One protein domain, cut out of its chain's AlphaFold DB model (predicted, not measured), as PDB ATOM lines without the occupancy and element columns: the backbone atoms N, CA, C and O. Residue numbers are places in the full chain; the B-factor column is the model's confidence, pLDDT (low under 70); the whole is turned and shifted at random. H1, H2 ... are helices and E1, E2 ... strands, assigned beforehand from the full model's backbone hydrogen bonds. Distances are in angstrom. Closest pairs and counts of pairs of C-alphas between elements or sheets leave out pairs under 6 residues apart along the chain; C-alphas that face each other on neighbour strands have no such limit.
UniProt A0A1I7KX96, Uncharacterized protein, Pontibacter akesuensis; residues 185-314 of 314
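What this domain is: This is residues 185 to 314 of the 314 residues of an uncharacterized protein of Pontibacter akesuensis (UniProt A0A1I7KX96). What shape do the parts make? A small twisted sheet of four strands, E1 to E4, makes one end of the domain, and the helices H1, H3 and H4 make the other, with H3 and H4 folded back on each other as a helical hairpin and H1 beside H3, a little way off. The short helix H2 crosses H1 and grazes the sheet, and the long link of residues 200 to 216 runs from the sheet's end to the far end of H1. What is it made of? The printed part has 130 residues, with four named helices and four named strands in the order E1 E2 H1 H2 E3 E4 H3 H4; the class is mixed, helices and strands, and the sheet, E1 E2 E3 E4, is antiparallel throughout. It is compact, with a radius of gyration of the C-alphas of 14.5 A and spans of 45 by 35 by 26 A.

Where its parts are: Where are the strands? E1 is residues 185 to 187, beginning at C-alpha 185 (24.190, 50.214, -3.236), and E2 is residues 196 to 199. E3 is residues 259 to 264, 15.0 A long, and E4 is residues 267 to 270, 10.0 A long. Where are the helices? H1, residues 217 to 230, is 20.0 A long, and H2, residues 244 to 251, is 10.2 A. H3, residues 276 to 290, is 20.5 A, and H4, residues 297 to 311, is 20.6 A, ending at C-alpha 311 (34.480, 43.038, -19.131).

How they stand to each other: How do the strands pair? E1 and E2 form a hairpin, with N 187 and O 196 at 3.0 A; E2 and E3 are antiparallel, with N 197 and O 261 at 2.9 A; E3 and E4 form a hairpin, with N 264 and O 267 at 2.9 A. The pairing is staggered: E3 pairs with E2 over residues 259 to 261 and with E4 over 261 to 264. Which helices meet? H2 touches H1, about perpendicular but only just at 73 degrees, with the C-alphas of Tyr 227 and Arg 248 closest at 6.2 A. H1 and H3 are close but not clearly touching, Val 219 and Ile 285 having the closest C-alphas at 6.9 A. H3 and H4 touch at a shallow tilt of 13 degrees, opposite ways, with the C-alphas of Glu 290 and Thr 297 closest at 5.3 A. Are the helix backbones complete? In H1, H2, H3 and H4 every O i to N i+4 pair is within hydrogen-bond range.

The domain as a whole: How far does it reach? The C-alphas of Asp 265 and Ser 293, the two farthest apart, are 45.8 A apart. Which links are long? Those from E2 to H1 and from H1 to H2 are long, and the printed part has no cut. Where is confidence low? Residues 202 to 210, 232 to 247 and 314 have pLDDT under 70.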
ATOM      1  N   VAL A 185      23.262  50.301  -4.364       89.06
ATOM      2  CA  VAL A 185      24.190  50.214  -3.236       89.06
ATOM      3  C   VAL A 185      25.323  51.185  -3.467       89.06
ATOM      4  O   VAL A 185      25.918  51.206  -4.539       89.06
ATOM      5  N   ILE A 186      25.613  51.978  -2.446       89.50
ATOM      6  CA  ILE A 186      26.654  52.995  -2.475       89.50
ATOM      7  C   ILE A 186      27.947  52.345  -1.995       89.50
ATOM      8  O   ILE A 186      27.999  51.808  -0.882       89.50
ATOM      9  N   VAL A 187      28.977  52.374  -2.827       89.19
ATOM     10  CA  VAL A 187      30.289  51.763  -2.568       89.19
ATOM     11  C   VAL A 187      31.385  52.678  -3.091       89.19
ATOM     12  O   VAL A 187      31.088  53.576  -3.855       89.19
ATOM     13  N   ASP A 188      32.620  52.457  -2.671       90.06
ATOM     14  CA  ASP A 188      33.807  53.029  -3.311       90.06
ATOM     15  C   ASP A 188      34.672  51.825  -3.696       90.06
ATOM     16  O   ASP A 188      35.251  51.151  -2.835       90.06
ATOM     17  N   LEU A 189      34.577  51.426  -4.964       90.25
ATOM     18  CA  LEU A 189      35.148  50.182  -5.470       90.25
ATOM     19  C   LEU A 189      36.637  50.291  -5.778       90.25
ATOM     20  O   LEU A 189      37.320  49.263  -5.713       90.25
ATOM     21  N   ASP A 190      37.120  51.472  -6.161       90.62
ATOM     22  CA  ASP A 190      38.519  51.696  -6.533       90.62
ATOM     23  C   ASP A 190      39.335  52.434  -5.457       90.62
ATOM     24  O   ASP A 190      40.568  52.463  -5.527       90.62
ATOM     25  N   GLY A 191      38.676  52.903  -4.396       88.38
ATOM     26  CA  GLY A 191      39.298  53.526  -3.236       88.38
ATOM     27  C   GLY A 191      39.735  54.966  -3.485       88.38
ATOM     28  O   GLY A 191      40.629  55.446  -2.775       88.38
ATOM     29  N   ASP A 192      39.171  55.644  -4.487       89.81
ATOM     30  CA  ASP A 192      39.511  57.029  -4.820       89.81
ATOM     31  C   ASP A 192      38.827  58.067  -3.901       89.81
ATOM     32  O   ASP A 192      39.187  59.250  -3.907       89.81
ATOM     33  N   GLY A 193      37.913  57.618  -3.033       87.75
ATOM     34  CA  GLY A 193      37.140  58.453  -2.116       87.75
ATOM     35  C   GLY A 193      35.846  59.007  -2.719       87.75
ATOM     36  O   GLY A 193      35.110  59.706  -2.007       87.75
ATOM     37  N   VAL A 194      35.557  58.689  -3.981       91.38
ATOM     38  CA  VAL A 194      34.359  59.057  -4.733       91.38
ATOM     39  C   VAL A 194      33.474  57.819  -4.875       91.38
ATOM     40  O   VAL A 194      33.839  56.838  -5.505       91.38
ATOM     41  N   PRO A 195      32.273  57.821  -4.290       91.75
ATOM     42  CA  PRO A 195      31.402  56.657  -4.339       91.75
ATOM     43  C   PRO A 195      30.859  56.367  -5.749       91.75
ATOM     44  O   PRO A 195      30.417  57.262  -6.475       91.75
ATOM     45  N   GLU A 196      30.710  55.087  -6.068       93.44
ATOM     46  CA  GLU A 196      29.841  54.586  -7.124       93.44
ATOM     47  C   GLU A 196      28.489  54.099  -6.594       93.44
ATOM     48  O   GLU A 196      28.296  53.769  -5.418       93.44
ATOM     49  N   LEU A 197      27.541  53.984  -7.524       92.88
ATOM     50  CA  LEU A 197      26.304  53.241  -7.333       92.88
ATOM     51  C   LEU A 197      26.396  51.893  -8.043       92.88
ATOM     52  O   LEU A 197      26.493  51.823  -9.270       92.88
ATOM     53  N   LEU A 198      26.277  50.813  -7.281       92.44
ATOM     54  CA  LEU A 198      25.908  49.512  -7.821       92.44
ATOM     55  C   LEU A 198      24.408  49.520  -8.090       92.44
ATOM     56  O   LEU A 198      23.606  49.637  -7.166       92.44
ATOM     57  N   ASP A 199      24.036  49.397  -9.352       90.81
ATOM     58  CA  ASP A 199      22.661  49.462  -9.822       90.81
ATOM     59  C   ASP A 199      22.383  48.257 -10.729       90.81
ATOM     60  O   ASP A 199      23.253  47.856 -11.499       90.81
ATOM     61  N   SER A 200      21.191  47.653 -10.702       83.75
ATOM     62  CA  SER A 200      20.907  46.585 -11.683       83.75
ATOM     63  C   SER A 200      20.687  47.103 -13.103       83.75
ATOM     64  O   SER A 200      20.567  46.318 -14.043       83.75
ATOM     65  N   GLY A 201      20.537  48.416 -13.252       78.31
ATOM     66  CA  GLY A 201      19.974  49.075 -14.412       78.31
ATOM     67  C   GLY A 201      18.460  48.880 -14.543       78.31
ATOM     68  O   GLY A 201      17.815  48.113 -13.822       78.31
ATOM     69  N   ASN A 202      17.912  49.542 -15.565       66.12
ATOM     70  CA  ASN A 202      16.537  49.345 -16.036       66.12
ATOM     71  C   ASN A 202      16.361  48.068 -16.879       66.12
ATOM     72  O   ASN A 202      15.257  47.751 -17.309       66.12
ATOM     73  N   GLU A 203      17.450  47.342 -17.133       63.00
ATOM     74  CA  GLU A 203      17.438  46.051 -17.812       63.00
ATOM     75  C   GLU A 203      17.013  44.990 -16.797       63.00
ATOM     76  O   GLU A 203      17.844  44.310 -16.195       63.00
ATOM     77  N   GLN A 204      15.705  44.856 -16.575       54.34
ATOM     78  CA  GLN A 204      15.218  43.645 -15.938       54.34
ATOM     79  C   GLN A 204      15.555  42.490 -16.885       54.34
ATOM     80  O   GLN A 204      15.061  42.417 -18.010       54.34
ATOM     81  N   VAL A 205      16.432  41.582 -16.453       54.28
ATOM     82  CA  VAL A 205      16.434  40.232 -17.018       54.28
ATOM     83  C   VAL A 205      15.124  39.634 -16.543       54.28
ATOM     84  O   VAL A 205      15.148  39.056 -15.474       54.28
ATOM     85  N   GLU A 206      14.017  39.877 -17.259       48.78
ATOM     86  CA  GLU A 206      12.648  39.431 -16.948       48.78
ATOM     87  C   GLU A 206      12.665  37.957 -16.528       48.78
ATOM     88  O   GLU A 206      12.697  37.066 -17.387       48.78
ATOM     89  N   PRO A 207      12.704  37.653 -15.223       47.00
ATOM     90  CA  PRO A 207      12.705  36.289 -14.775       47.00
ATOM     91  C   PRO A 207      11.266  36.033 -14.365       47.00
ATOM     92  O   PRO A 207      10.815  36.521 -13.327       47.00
ATOM     93  N   GLU A 208      10.537  35.257 -15.166       51.81
ATOM     94  CA  GLU A 208       9.218  34.777 -14.742       51.81
ATOM     95  C   GLU A 208       9.314  34.162 -13.327       51.81
ATOM     96  O   GLU A 208       8.386  34.328 -12.532       51.81
ATOM     97  N   GLU A 209      10.491  33.620 -12.957       60.94
ATOM     98  CA  GLU A 209      10.900  33.295 -11.586       60.94
ATOM     99  C   GLU A 209      12.422  33.511 -11.392       60.94
ATOM    100  O   GLU A 209      13.230  32.981 -12.155       60.94
ATOM    101  N   ARG A 210      12.848  34.282 -10.375       69.19
ATOM    102  CA  ARG A 210      14.261  34.290  -9.938       69.19
ATOM    103  C   ARG A 210      14.524  32.958  -9.224       69.19
ATOM    104  O   ARG A 210      13.874  32.729  -8.200       69.19
ATOM    105  N   PRO A 211      15.424  32.088  -9.713       77.88
ATOM    106  CA  PRO A 211      15.641  30.803  -9.065       77.88
ATOM    107  C   PRO A 211      16.267  31.002  -7.681       77.88
ATOM    108  O   PRO A 211      17.021  31.949  -7.442       77.88
ATOM    109  N   GLU A 212      15.945  30.109  -6.748       81.31
ATOM    110  CA  GLU A 212      16.630  30.071  -5.459       81.31
ATOM    111  C   GLU A 212      18.055  29.544  -5.651       81.31
ATOM    112  O   GLU A 212      18.272  28.537  -6.326       81.31
ATOM    113  N   PHE A 213      19.028  30.209  -5.027       82.50
ATOM    114  CA  PHE A 213      20.427  29.792  -5.073       82.50
ATOM    115  C   PHE A 213      20.856  29.156  -3.763       82.50
ATOM    116  O   PHE A 213      20.643  29.697  -2.674       82.50
ATOM    117  N   PHE A 214      21.538  28.025  -3.884       88.00
ATOM    118  CA  PHE A 214      22.281  27.432  -2.798       88.00
ATOM    119  C   PHE A 214      23.685  28.045  -2.743       88.00
ATOM    120  O   PHE A 214      24.506  27.849  -3.639       88.00
ATOM    121  N   LEU A 215      23.967  28.763  -1.655       89.56
ATOM    122  CA  LEU A 215      25.301  29.274  -1.350       89.56
ATOM    123  C   LEU A 215      25.978  28.341  -0.339       89.56
ATOM    124  O   LEU A 215      25.459  28.142   0.767       89.56
ATOM    125  N   SER A 216      27.139  27.789  -0.699       90.44
ATOM    126  CA  SER A 216      28.009  27.101   0.261       90.44
ATOM    127  C   SER A 216      28.549  28.089   1.300       90.44
ATOM    128  O   SER A 216      28.544  29.304   1.087       90.44
ATOM    129  N   ASP A 217      29.009  27.586   2.445       89.81
ATOM    130  CA  ASP A 217      29.548  28.456   3.498       89.81
ATOM    131  C   ASP A 217      30.849  29.153   3.067       89.81
ATOM    132  O   ASP A 217      31.080  30.300   3.454       89.81
ATOM    133  N   ASP A 218      31.630  28.524   2.185       91.69
ATOM    134  CA  ASP A 218      32.813  29.131   1.567       91.69
ATOM    135  C   ASP A 218      32.424  30.325   0.684       91.69
ATOM    136  O   ASP A 218      32.956  31.422   0.859       91.69
ATOM    137  N   VAL A 219      31.420  30.157  -0.189       91.44
ATOM    138  CA  VAL A 219      30.922  31.239  -1.056       91.44
ATOM    139  C   VAL A 219      30.340  32.384  -0.227       91.44
ATOM    140  O   VAL A 219      30.631  33.548  -0.497       91.44
ATOM    141  N   LYS A 220      29.556  32.088   0.821       88.94
ATOM    142  CA  LYS A 220      29.037  33.128   1.731       88.94
ATOM    143  C   LYS A 220      30.167  33.904   2.403       88.94
ATOM    144  O   LYS A 220      30.099  35.125   2.477       88.94
ATOM    145  N   SER A 221      31.198  33.206   2.876       89.62
ATOM    146  CA  SER A 221      32.347  33.830   3.540       89.62
ATOM    147  C   SER A 221      33.142  34.716   2.580       89.62
ATOM    148  O   SER A 221      33.605  35.791   2.966       89.62
ATOM    149  N   GLU A 222      33.271  34.303   1.318       92.50
ATOM    150  CA  GLU A 222      33.918  35.102   0.280       92.50
ATOM    151  C   GLU A 222      33.120  36.372  -0.054       92.50
ATOM    152  O   GLU A 222      33.707  37.456  -0.119       92.50
ATOM    153  N   ILE A 223      31.792  36.260  -0.186       89.38
ATOM    154  CA  ILE A 223      30.888  37.407  -0.375       89.38
ATOM    155  C   ILE A 223      30.982  38.367   0.807       89.38
ATOM    156  O   ILE A 223      31.136  39.570   0.610       89.38
ATOM    157  N   ASP A 224      30.943  37.848   2.032       85.88
ATOM    158  CA  ASP A 224      31.046  38.655   3.243       85.88
ATOM    159  C   ASP A 224      32.371  39.419   3.307       85.88
ATOM    160  O   ASP A 224      32.381  40.613   3.617       85.88
ATOM    161  N   ARG A 225      33.484  38.755   2.974       88.06
ATOM    162  CA  ARG A 225      34.807  39.383   2.922       88.06
ATOM    163  C   ARG A 225      34.847  40.505   1.887       88.06
ATOM    164  O   ARG A 225      35.274  41.605   2.230       88.06
ATOM    165  N   LYS A 226      34.380  40.252   0.658       88.00
ATOM    166  CA  LYS A 226      34.378  41.271  -0.400       88.00
ATOM    167  C   LYS A 226      33.435  42.423  -0.072       88.00
ATOM    168  O   LYS A 226      33.787  43.569  -0.305       88.00
ATOM    169  N   TYR A 227      32.275  42.147   0.520       83.94
ATOM    170  CA  TYR A 227      31.364  43.198   0.964       83.94
ATOM    171  C   TYR A 227      32.025  44.107   2.003       83.94
ATOM    172  O   TYR A 227      31.944  45.322   1.891       83.94
ATOM    173  N   VAL A 228      32.706  43.538   3.004       81.81
ATOM    174  CA  VAL A 228      33.437  44.331   4.006       81.81
ATOM    175  C   VAL A 228      34.575  45.127   3.368       81.81
ATOM    176  O   VAL A 228      34.829  46.244   3.796       81.81
ATOM    177  N   GLU A 229      35.249  44.582   2.358       83.50
ATOM    178  CA  GLU A 229      36.270  45.291   1.578       83.50
ATOM    179  C   GLU A 229      35.688  46.525   0.872       83.50
ATOM    180  O   GLU A 229      36.179  47.624   1.092       83.50
ATOM    181  N   ILE A 230      34.603  46.373   0.108       78.44
ATOM    182  CA  ILE A 230      34.035  47.467  -0.705       78.44
ATOM    183  C   ILE A 230      33.144  48.433   0.095       78.44
ATOM    184  O   ILE A 230      32.908  49.564  -0.315       78.44
ATOM    185  N   ALA A 231      32.629  48.007   1.253       71.00
ATOM    186  CA  ALA A 231      31.812  48.848   2.130       71.00
ATOM    187  C   ALA A 231      32.646  49.672   3.128       71.00
ATOM    188  O   ALA A 231      32.071  50.453   3.894       71.00
ATOM    189  N   GLN A 232      33.979  49.516   3.143       64.12
ATOM    190  CA  GLN A 232      34.883  50.191   4.087       64.12
ATOM    191  C   GLN A 232      34.797  51.720   4.046       64.12
ATOM    192  O   GLN A 232      35.128  52.364   5.039       64.12
ATOM    193  N   VAL A 233      34.288  52.301   2.959       53.16
ATOM    194  CA  VAL A 233      34.258  53.758   2.793       53.16
ATOM    195  C   VAL A 233      33.041  54.432   3.428       53.16
ATOM    196  O   VAL A 233      33.132  55.621   3.702       53.16
ATOM    197  N   LYS A 234      31.952  53.710   3.751       54.16
ATOM    198  CA  LYS A 234      30.799  54.158   4.581       54.16
ATOM    199  C   LYS A 234      29.680  53.106   4.537       54.16
ATOM    200  O   LYS A 234      28.602  53.341   3.994       54.16
ATOM    201  N   GLY A 235      29.874  51.944   5.167       52.09
ATOM    202  CA  GLY A 235      28.795  50.953   5.356       52.09
ATOM    203  C   GLY A 235      27.527  51.522   6.024       52.09
ATOM    204  O   GLY A 235      26.456  50.923   5.933       52.09
ATOM    205  N   ALA A 236      27.662  52.703   6.634       53.88
ATOM    206  CA  ALA A 236      26.632  53.585   7.156       53.88
ATOM    207  C   ALA A 236      25.565  54.037   6.141       53.88
ATOM    208  O   ALA A 236      24.402  54.204   6.497       53.88
ATOM    209  N   ASN A 237      25.954  54.237   4.880       63.59
ATOM    210  CA  ASN A 237      25.089  54.834   3.859       63.59
ATOM    211  C   ASN A 237      24.153  53.824   3.186       63.59
ATOM    212  O   ASN A 237      23.272  54.214   2.421       63.59
ATOM    213  N   ASN A 238      24.350  52.531   3.459       66.75
ATOM    214  CA  ASN A 238      23.556  51.445   2.902       66.75
ATOM    215  C   ASN A 238      22.507  50.966   3.918       66.75
ATOM    216  O   ASN A 238      22.768  50.856   5.114       66.75
ATOM    217  N   PHE A 239      21.304  50.651   3.433       66.50
ATOM    218  CA  PHE A 239      20.138  50.372   4.274       66.50
ATOM    219  C   PHE A 239      20.083  48.966   4.901       66.50
ATOM    220  O   PHE A 239      19.533  48.043   4.313       66.50
ATOM    221  N   HIS A 240      20.544  48.771   6.135       61.09
ATOM    222  CA  HIS A 240      20.484  47.446   6.777       61.09
ATOM    223  C   HIS A 240      19.089  47.147   7.371       61.09
ATOM    224  O   HIS A 240      18.751  47.649   8.439       61.09
ATOM    225  N   PHE A 241      18.300  46.242   6.772       58.22
ATOM    226  CA  PHE A 241      17.009  45.743   7.313       58.22
ATOM    227  C   PHE A 241      17.139  44.880   8.597       58.22
ATOM    228  O   PHE A 241      16.341  43.972   8.831       58.22
ATOM    229  N   ASN A 242      18.184  45.071   9.408       60.19
ATOM    230  CA  ASN A 242      18.548  44.164  10.504       60.19
ATOM    231  C   ASN A 242      18.691  42.688  10.045       60.19
ATOM    232  O   ASN A 242      18.490  41.745  10.806       60.19
ATOM    233  N   MET A 243      19.036  42.487   8.767       60.09
ATOM    234  CA  MET A 243      19.270  41.184   8.136       60.09
ATOM    235  C   MET A 243      20.686  41.128   7.539       60.09
ATOM    236  O   MET A 243      20.832  40.981   6.326       60.09
ATOM    237  N   PRO A 244      21.747  41.246   8.356       63.09
ATOM    238  CA  PRO A 244      23.099  41.559   7.886       63.09
ATOM    239  C   PRO A 244      23.660  40.553   6.873       63.09
ATOM    240  O   PRO A 244      24.320  40.958   5.928       63.09
ATOM    241  N   GLN A 245      23.369  39.254   7.001       61.59
ATOM    242  CA  GLN A 245      23.854  38.258   6.032       61.59
ATOM    243  C   GLN A 245      23.117  38.312   4.688       61.59
ATOM    244  O   GLN A 245      23.750  38.311   3.637       61.59
ATOM    245  N   ARG A 246      21.777  38.390   4.699       63.56
ATOM    246  CA  ARG A 246      20.994  38.530   3.454       63.56
ATOM    247  C   ARG A 246      21.333  39.833   2.746       63.56
ATOM    248  O   ARG A 246      21.440  39.861   1.528       63.56
ATOM    249  N   PHE A 247      21.563  40.873   3.537       69.00
ATOM    250  CA  PHE A 247      21.944  42.186   3.064       69.00
ATOM    251  C   PHE A 247      23.236  42.163   2.248       69.00
ATOM    252  O   PHE A 247      23.266  42.718   1.162       69.00
ATOM    253  N   ARG A 248      24.278  41.464   2.708       77.12
ATOM    254  CA  ARG A 248      25.565  41.392   1.992       77.12
ATOM    255  C   ARG A 248      25.446  40.713   0.631       77.12
ATOM    256  O   ARG A 248      25.978  41.217  -0.354       77.12
ATOM    257  N   VAL A 249      24.700  39.609   0.561       73.44
ATOM    258  CA  VAL A 249      24.453  38.896  -0.702       73.44
ATOM    259  C   VAL A 249      23.651  39.772  -1.663       73.44
ATOM    260  O   VAL A 249      24.099  39.992  -2.787       73.44
ATOM    261  N   SER A 250      22.514  40.317  -1.223       74.12
ATOM    262  CA  SER A 250      21.682  41.189  -2.059       74.12
ATOM    263  C   SER A 250      22.440  42.436  -2.515       74.12
ATOM    264  O   SER A 250      22.388  42.782  -3.690       74.12
ATOM    265  N   ASN A 251      23.221  43.055  -1.631       75.06
ATOM    266  CA  ASN A 251      23.918  44.297  -1.940       75.06
ATOM    267  C   ASN A 251      25.184  44.124  -2.773       75.06
ATOM    268  O   ASN A 251      25.662  45.085  -3.367       75.06
ATOM    269  N   SER A 252      25.723  42.909  -2.854       76.88
ATOM    270  CA  SER A 252      26.736  42.586  -3.862       76.88
ATOM    271  C   SER A 252      26.142  42.462  -5.271       76.88
ATOM    272  O   SER A 252      26.869  42.256  -6.243       76.88
ATOM    273  N   PHE A 253      24.808  42.536  -5.395       82.12
ATOM    274  CA  PHE A 253      24.055  42.335  -6.627       82.12
ATOM    275  C   PHE A 253      24.334  41.003  -7.319       82.12
ATOM    276  O   PHE A 253      23.976  40.879  -8.479       82.12
ATOM    277  N   LEU A 254      24.997  40.028  -6.682       85.06
ATOM    278  CA  LEU A 254      25.606  38.859  -7.335       85.06
ATOM    279  C   LEU A 254      24.675  38.135  -8.320       85.06
ATOM    280  O   LEU A 254      25.121  37.681  -9.370       85.06
ATOM    281  N   MET A 255      23.387  38.064  -7.978       82.69
ATOM    282  CA  MET A 255      22.374  37.321  -8.727       82.69
ATOM    283  C   MET A 255      21.610  38.154  -9.761       82.69
ATOM    284  O   MET A 255      20.663  37.648 -10.356       82.69
ATOM    285  N   ASP A 256      21.991  39.405  -9.981       84.94
ATOM    286  CA  ASP A 256      21.347  40.320 -10.923       84.94
ATOM    287  C   ASP A 256      22.279  40.670 -12.092       84.94
ATOM    288  O   ASP A 256      23.453  40.310 -12.110       84.94
ATOM    289  N   SER A 257      21.788  41.376 -13.106       88.12
ATOM    290  CA  SER A 257      22.706  42.146 -13.952       88.12
ATOM    291  C   SER A 257      23.215  43.347 -13.138       88.12
ATOM    292  O   SER A 257      22.523  43.782 -12.220       88.12
ATOM    293  N   ILE A 258      24.427  43.842 -13.400       91.00
ATOM    294  CA  ILE A 258      24.993  44.967 -12.643       91.00
ATOM    295  C   ILE A 258      25.561  46.023 -13.577       91.00
ATOM    296  O   ILE A 258      26.266  45.695 -14.537       91.00
ATOM    297  N   LYS A 259      25.273  47.275 -13.236       93.31
ATOM    298  CA  LYS A 259      25.940  48.477 -13.706       93.31
ATOM    299  C   LYS A 259      26.653  49.131 -12.528       93.31
ATOM    300  O   LYS A 259      26.062  49.303 -11.464       93.31
ATOM    301  N   VAL A 260      27.919  49.478 -12.721       94.50
ATOM    302  CA  VAL A 260      28.649  50.358 -11.805       94.50
ATOM    303  C   VAL A 260      28.521  51.765 -12.359       94.50
ATOM    304  O   VAL A 260      29.083  52.070 -13.411       94.50
ATOM    305  N   MET A 261      27.717  52.590 -11.702       95.88
ATOM    306  CA  MET A 261      27.417  53.942 -12.149       95.88
ATOM    307  C   MET A 261      28.286  54.930 -11.370       95.88
ATOM    308  O   MET A 261      28.195  54.990 -10.145       95.88
ATOM    309  N   GLY A 262      29.097  55.716 -12.073       95.56
ATOM    310  CA  GLY A 262      29.876  56.808 -11.479       95.56
ATOM    311  C   GLY A 262      29.372  58.164 -11.958       95.56
ATOM    312  O   GLY A 262      28.802  58.253 -13.048       95.56
ATOM    313  N   CYS A 263      29.582  59.214 -11.164       96.06
ATOM    314  CA  CYS A 263      29.238  60.575 -11.561       96.06
ATOM    315  C   CYS A 263      30.411  61.234 -12.305       96.06
ATOM    316  O   CYS A 263      31.517  61.323 -11.779       96.06
ATOM    317  N   GLU A 264      30.175  61.687 -13.534       94.31
ATOM    318  CA  GLU A 264      31.103  62.501 -14.329       94.31
ATOM    319  C   GLU A 264      30.330  63.638 -14.983       94.31
ATOM    320  O   GLU A 264      29.214  63.429 -15.460       94.31
ATOM    321  N   ASP A 265      30.908  64.841 -14.995       92.94
ATOM    322  CA  ASP A 265      30.273  66.034 -15.569       92.94
ATOM    323  C   ASP A 265      28.808  66.195 -15.122       92.94
ATOM    324  O   ASP A 265      27.905  66.460 -15.918       92.94
ATOM    325  N   GLU A 266      28.582  65.984 -13.819       93.19
ATOM    326  CA  GLU A 266      27.277  66.107 -13.160       93.19
ATOM    327  C   GLU A 266      26.225  65.089 -13.641       93.19
ATOM    328  O   GLU A 266      25.025  65.288 -13.458       93.19
ATOM    329  N   LYS A 267      26.649  63.971 -14.241       94.38
ATOM    330  CA  LYS A 267      25.766  62.904 -14.731       94.38
ATOM    331  C   LYS A 267      26.255  61.540 -14.290       94.38
ATOM    332  O   LYS A 267      27.450  61.270 -14.285       94.38
ATOM    333  N   PHE A 268      25.323  60.643 -13.983       94.75
ATOM    334  CA  PHE A 268      25.672  59.242 -13.790       94.75
ATOM    335  C   PHE A 268      25.855  58.542 -15.132       94.75
ATOM    336  O   PHE A 268      24.953  58.531 -15.974       94.75
ATOM    337  N   ILE A 269      27.021  57.932 -15.311       95.00
ATOM    338  CA  ILE A 269      27.371  57.147 -16.492       95.00
ATOM    339  C   ILE A 269      27.733  55.717 -16.092       95.00
ATOM    340  O   ILE A 269      28.227  55.463 -14.993       95.00
ATOM    341  N   ASP A 270      27.472  54.772 -16.992       95.00
ATOM    342  CA  ASP A 270      27.832  53.367 -16.807       95.00
ATOM    343  C   ASP A 270      29.347  53.199 -16.981       95.00
ATOM    344  O   ASP A 270      29.866  53.246 -18.097       95.00
ATOM    345  N   LYS A 271      30.044  53.001 -15.863       95.69
ATOM    346  CA  LYS A 271      31.490  52.771 -15.780       95.69
ATOM    347  C   LYS A 271      31.835  51.304 -15.552       95.69
ATOM    348  O   LYS A 271      32.963  50.994 -15.192       95.69
ATOM    349  N   THR A 272      30.900  50.374 -15.750       95.06
ATOM    350  CA  THR A 272      31.090  48.953 -15.397       95.06
ATOM    351  C   THR A 272      32.381  48.355 -15.961       95.06
ATOM    352  O   THR A 272      33.028  47.552 -15.296       95.06
ATOM    353  N   CYS A 273      32.783  48.756 -17.170       94.88
ATOM    354  CA  CYS A 273      34.016  48.289 -17.802       94.88
ATOM    355  C   CYS A 273      35.305  48.758 -17.105       94.88
ATOM    356  O   CYS A 273      36.343  48.129 -17.299       94.88
ATOM    357  N   ASN A 274      35.261  49.792 -16.269       95.69
ATOM    358  CA  ASN A 274      36.429  50.279 -15.538       95.69
ATOM    359  C   ASN A 274      36.746  49.399 -14.315       95.69
ATOM    360  O   ASN A 274      37.898  49.319 -13.902       95.69
ATOM    361  N   TYR A 275      35.765  48.654 -13.791       94.94
ATOM    362  CA  TYR A 275      35.892  47.871 -12.553       94.94
ATOM    363  C   TYR A 275      36.140  46.383 -12.834       94.94
ATOM    364  O   TYR A 275      35.371  45.501 -12.441       94.94
ATOM    365  N   GLN A 276      37.233  46.097 -13.542       94.88
ATOM    366  CA  GLN A 276      37.595  44.747 -13.994       94.88
ATOM    367  C   GLN A 276      37.787  43.765 -12.833       94.88
ATOM    368  O   GLN A 276      37.269  42.652 -12.893       94.88
ATOM    369  N   ASP A 277      38.450  44.194 -11.758       93.81
ATOM    370  CA  ASP A 277      38.705  43.355 -10.580       93.81
ATOM    371  C   ASP A 277      37.404  42.945  -9.878       93.81
ATOM    372  O   ASP A 277      37.246  41.805  -9.435       93.81
ATOM    373  N   TYR A 278      36.430  43.858  -9.822       93.31
ATOM    374  CA  TYR A 278      35.104  43.567  -9.285       93.31
ATOM    375  C   TYR A 278      34.339  42.574 -10.169       93.31
ATOM    376  O   TYR A 278      33.744  41.618  -9.662       93.31
ATOM    377  N   LEU A 279      34.387  42.757 -11.494       94.62
ATOM    378  CA  LEU A 279      33.775  41.825 -12.444       94.62
ATOM    379  C   LEU A 279      34.416  40.435 -12.382       94.62
ATOM    380  O   LEU A 279      33.696  39.440 -12.431       94.62
ATOM    381  N   ASP A 280      35.738  40.355 -12.243       95.62
ATOM    382  CA  ASP A 280      36.466  39.089 -12.149       95.62
ATOM    383  C   ASP A 280      36.136  38.328 -10.878       95.62
ATOM    384  O   ASP A 280      35.830  37.135 -10.941       95.62
ATOM    385  N   TRP A 281      36.106  39.021  -9.739       95.31
ATOM    386  CA  TRP A 281      35.633  38.435  -8.490       95.31
ATOM    387  C   TRP A 281      34.222  37.856  -8.652       95.31
ATOM    388  O   TRP A 281      33.967  36.695  -8.328       95.31
ATOM    389  N   ARG A 282      33.308  38.641  -9.223       93.56
ATOM    390  CA  ARG A 282      31.912  38.247  -9.398       93.56
ATOM    391  C   ARG A 282      31.749  37.053 -10.340       93.56
ATOM    392  O   ARG A 282      30.994  36.133 -10.032       93.56
ATOM    393  N   ILE A 283      32.466  37.043 -11.466       95.62
ATOM    394  CA  ILE A 283      32.518  35.898 -12.386       95.62
ATOM    395  C   ILE A 283      33.056  34.666 -11.652       95.62
ATOM    396  O   ILE A 283      32.467  33.597 -11.780       95.62
ATOM    397  N   GLY A 284      34.105  34.820 -10.839       96.44
ATOM    398  CA  GLY A 284      34.666  33.740 -10.029       96.44
ATOM    399  C   GLY A 284      33.643  33.116  -9.077       96.44
ATOM    400  O   GLY A 284      33.529  31.893  -9.023       96.44
ATOM    401  N   ILE A 285      32.843  33.932  -8.381       95.25
ATOM    402  CA  ILE A 285      31.747  33.431  -7.535       95.25
ATOM    403  C   ILE A 285      30.693  32.698  -8.373       95.25
ATOM    404  O   ILE A 285      30.280  31.594  -8.019       95.25
ATOM    405  N   LEU A 286      30.261  33.276  -9.496       94.12
ATOM    406  CA  LEU A 286      29.256  32.651 -10.359       94.12
ATOM    407  C   LEU A 286      29.748  31.312 -10.934       94.12
ATOM    408  O   LEU A 286      28.977  30.360 -10.990       94.12
ATOM    409  N   GLU A 287      31.027  31.191 -11.290       95.75
ATOM    410  CA  GLU A 287      31.639  29.932 -11.740       95.75
ATOM    411  C   GLU A 287      31.745  28.886 -10.613       95.75
ATOM    412  O   GLU A 287      31.734  27.685 -10.881       95.75
ATOM    413  N   GLN A 288      31.822  29.303  -9.344       95.00
ATOM    414  CA  GLN A 288      31.667  28.380  -8.213       95.00
ATOM    415  C   GLN A 288      30.215  27.899  -8.085       95.00
ATOM    416  O   GLN A 288      29.985  26.707  -7.881       95.00
ATOM    417  N   LEU A 289      29.236  28.798  -8.250       93.06
ATOM    418  CA  LEU A 289      27.809  28.458  -8.195       93.06
ATOM    419  C   LEU A 289      27.371  27.552  -9.348       93.06
ATOM    420  O   LEU A 289      26.530  26.683  -9.136       93.06
ATOM    421  N   GLU A 290      27.946  27.732 -10.536       94.62
ATOM    422  CA  GLU A 290      27.683  26.925 -11.733       94.62
ATOM    423  C   GLU A 290      28.080  25.454 -11.551       94.62
ATOM    424  O   GLU A 290      27.392  24.559 -12.039       94.62
ATOM    425  N   LYS A 291      29.144  25.193 -10.782       93.88
ATOM    426  CA  LYS A 291      29.611  23.836 -10.458       93.88
ATOM    427  C   LYS A 291      28.728  23.122  -9.434       93.88
ATOM    428  O   LYS A 291      28.820  21.901  -9.300       93.88
ATOM    429  N   ASP A 292      27.899  23.856  -8.695       91.50
ATOM    430  CA  ASP A 292      26.966  23.279  -7.734       91.50
ATOM    431  C   ASP A 292      25.662  22.891  -8.439       91.50
ATOM    432  O   ASP A 292      24.854  23.737  -8.819       91.50
ATOM    433  N   SER A 293      25.426  21.584  -8.567       87.12
ATOM    434  CA  SER A 293      24.271  21.030  -9.283       87.12
ATOM    435  C   SER A 293      22.906  21.403  -8.693       87.12
ATOM    436  O   SER A 293      21.882  21.058  -9.277       87.12
ATOM    437  N   ARG A 294      22.864  22.024  -7.507       90.56
ATOM    438  CA  ARG A 294      21.624  22.527  -6.897       90.56
ATOM    439  C   ARG A 294      21.171  23.858  -7.490       90.56
ATOM    440  O   ARG A 294      20.014  24.216  -7.298       90.56
ATOM    441  N   ASN A 295      22.061  24.581  -8.161       89.44
ATOM    442  CA  ASN A 295      21.768  25.882  -8.744       89.44
ATOM    443  C   ASN A 295      21.263  25.754 -10.185       89.44
ATOM    444  O   ASN A 295      21.627  24.828 -10.913       89.44
ATOM    445  N   ASP A 296      20.457  26.725 -10.619       88.25
ATOM    446  CA  ASP A 296      20.061  26.850 -12.022       88.25
ATOM    447  C   ASP A 296      21.265  27.282 -12.873       88.25
ATOM    448  O   ASP A 296      21.595  28.466 -13.002       88.25
ATOM    449  N   THR A 297      21.924  26.298 -13.481       90.25
ATOM    450  CA  THR A 297      23.106  26.523 -14.314       90.25
ATOM    451  C   THR A 297      22.800  27.354 -15.555       90.25
ATOM    452  O   THR A 297      23.686  28.059 -16.037       90.25
ATOM    453  N   LYS A 298      21.566  27.340 -16.078       90.44
ATOM    454  CA  LYS A 298      21.189  28.158 -17.240       90.44
ATOM    455  C   LYS A 298      21.188  29.636 -16.862       90.44
ATOM    456  O   LYS A 298      21.764  30.444 -17.591       90.44
ATOM    457  N   TYR A 299      20.582  29.979 -15.725       88.12
ATOM    458  CA  TYR A 299      20.568  31.354 -15.226       88.12
ATOM    459  C   TYR A 299      21.978  31.840 -14.868       88.12
ATOM    460  O   TYR A 299      22.401  32.909 -15.314       88.12
ATOM    461  N   VAL A 300      22.752  31.031 -14.134       91.00
ATOM    462  CA  VAL A 300      24.133  31.381 -13.755       91.00
ATOM    463  C   VAL A 300      25.013  31.594 -14.993       91.00
ATOM    464  O   VAL A 300      25.719  32.598 -15.082       91.00
ATOM    465  N   ASN A 301      24.917  30.723 -16.003       92.62
ATOM    466  CA  ASN A 301      25.666  30.879 -17.254       92.62
ATOM    467  C   ASN A 301      25.271  32.135 -18.043       92.62
ATOM    468  O   ASN A 301      26.127  32.757 -18.685       92.62
ATOM    469  N   ALA A 302      23.998  32.542 -17.989       90.75
ATOM    470  CA  ALA A 302      23.548  33.792 -18.596       90.75
ATOM    471  C   ALA A 302      24.201  35.012 -17.921       90.75
ATOM    472  O   ALA A 302      24.695  35.896 -18.629       90.75
ATOM    473  N   LEU A 303      24.290  35.021 -16.585       91.06
ATOM    474  CA  LEU A 303      24.986  36.067 -15.828       91.06
ATOM    475  C   LEU A 303      26.495  36.080 -16.098       91.06
ATOM    476  O   LEU A 303      27.049  37.137 -16.400       91.06
ATOM    477  N   ILE A 304      27.160  34.919 -16.082       94.31
ATOM    478  CA  ILE A 304      28.589  34.808 -16.436       94.31
ATOM    479  C   ILE A 304      28.830  35.401 -17.828       94.31
ATOM    480  O   ILE A 304      29.729  36.222 -18.019       94.31
ATOM    481  N   SER A 305      27.995  35.029 -18.801       93.38
ATOM    482  CA  SER A 305      28.088  35.535 -20.172       93.38
ATOM    483  C   SER A 305      27.858  37.046 -20.245       93.38
ATOM    484  O   SER A 305      28.554  37.735 -20.993       93.38
ATOM    485  N   TYR A 306      26.902  37.576 -19.478       92.19
ATOM    486  CA  TYR A 306      26.651  39.012 -19.370       92.19
ATOM    487  C   TYR A 306      27.883  39.760 -18.842       92.19
ATOM    488  O   TYR A 306      28.360  40.689 -19.501       92.19
ATOM    489  N   HIS A 307      28.452  39.329 -17.713       91.94
ATOM    490  CA  HIS A 307      29.601  40.006 -17.106       91.94
ATOM    491  C   HIS A 307      30.869  39.873 -17.959       91.94
ATOM    492  O   HIS A 307      31.601  40.849 -18.105       91.94
ATOM    493  N   LYS A 308      31.088  38.727 -18.625       94.50
ATOM    494  CA  LYS A 308      32.191  38.556 -19.589       94.50
ATOM    495  C   LYS A 308      32.097  39.531 -20.767       94.50
ATOM    496  O   LYS A 308      33.119  40.067 -21.186       94.50
ATOM    497  N   ARG A 309      30.890  39.811 -21.284       92.62
ATOM    498  CA  ARG A 309      30.703  40.836 -22.332       92.62
ATOM    499  C   ARG A 309      31.040  42.234 -21.823       92.62
ATOM    500  O   ARG A 309      31.765  42.950 -22.502       92.62
ATOM    501  N   ARG A 310      30.561  42.596 -20.628       90.19
ATOM    502  CA  ARG A 310      30.840  43.900 -19.998       90.19
ATOM    503  C   ARG A 310      32.328  44.107 -19.722       90.19
ATOM    504  O   ARG A 310      32.839  45.196 -19.953       90.19
ATOM    505  N   LYS A 311      33.027  43.043 -19.319       89.06
ATOM    506  CA  LYS A 311      34.480  43.038 -19.131       89.06
ATOM    507  C   LYS A 311      35.232  43.460 -20.404       89.06
ATOM    508  O   LYS A 311      36.233  44.161 -20.324       89.06
ATOM    509  N   GLY A 312      34.742  43.037 -21.571       83.19
ATOM    510  CA  GLY A 312      35.363  43.293 -22.874       83.19
ATOM    511  C   GLY A 312      34.994  44.621 -23.543       83.19
ATOM    512  O   GLY A 312      35.488  44.877 -24.641       83.19
ATOM    513  N   CYS A 313      34.136  45.447 -22.936       80.25
ATOM    514  CA  CYS A 313      33.803  46.767 -23.469       80.25
ATOM    515  C   CYS A 313      35.010  47.705 -23.293       80.25
ATOM    516  O   CYS A 313      35.360  48.050 -22.168       80.25
ATOM    517  N   LYS A 314      35.653  48.075 -24.404       55.53
ATOM    518  CA  LYS A 314      36.633  49.164 -24.496       55.53
ATOM    519  C   LYS A 314      36.034  50.315 -25.284       55.53
ATOM    520  O   LYS A 314      35.292  50.011 -26.246       55.53
TER     521      LYS A 314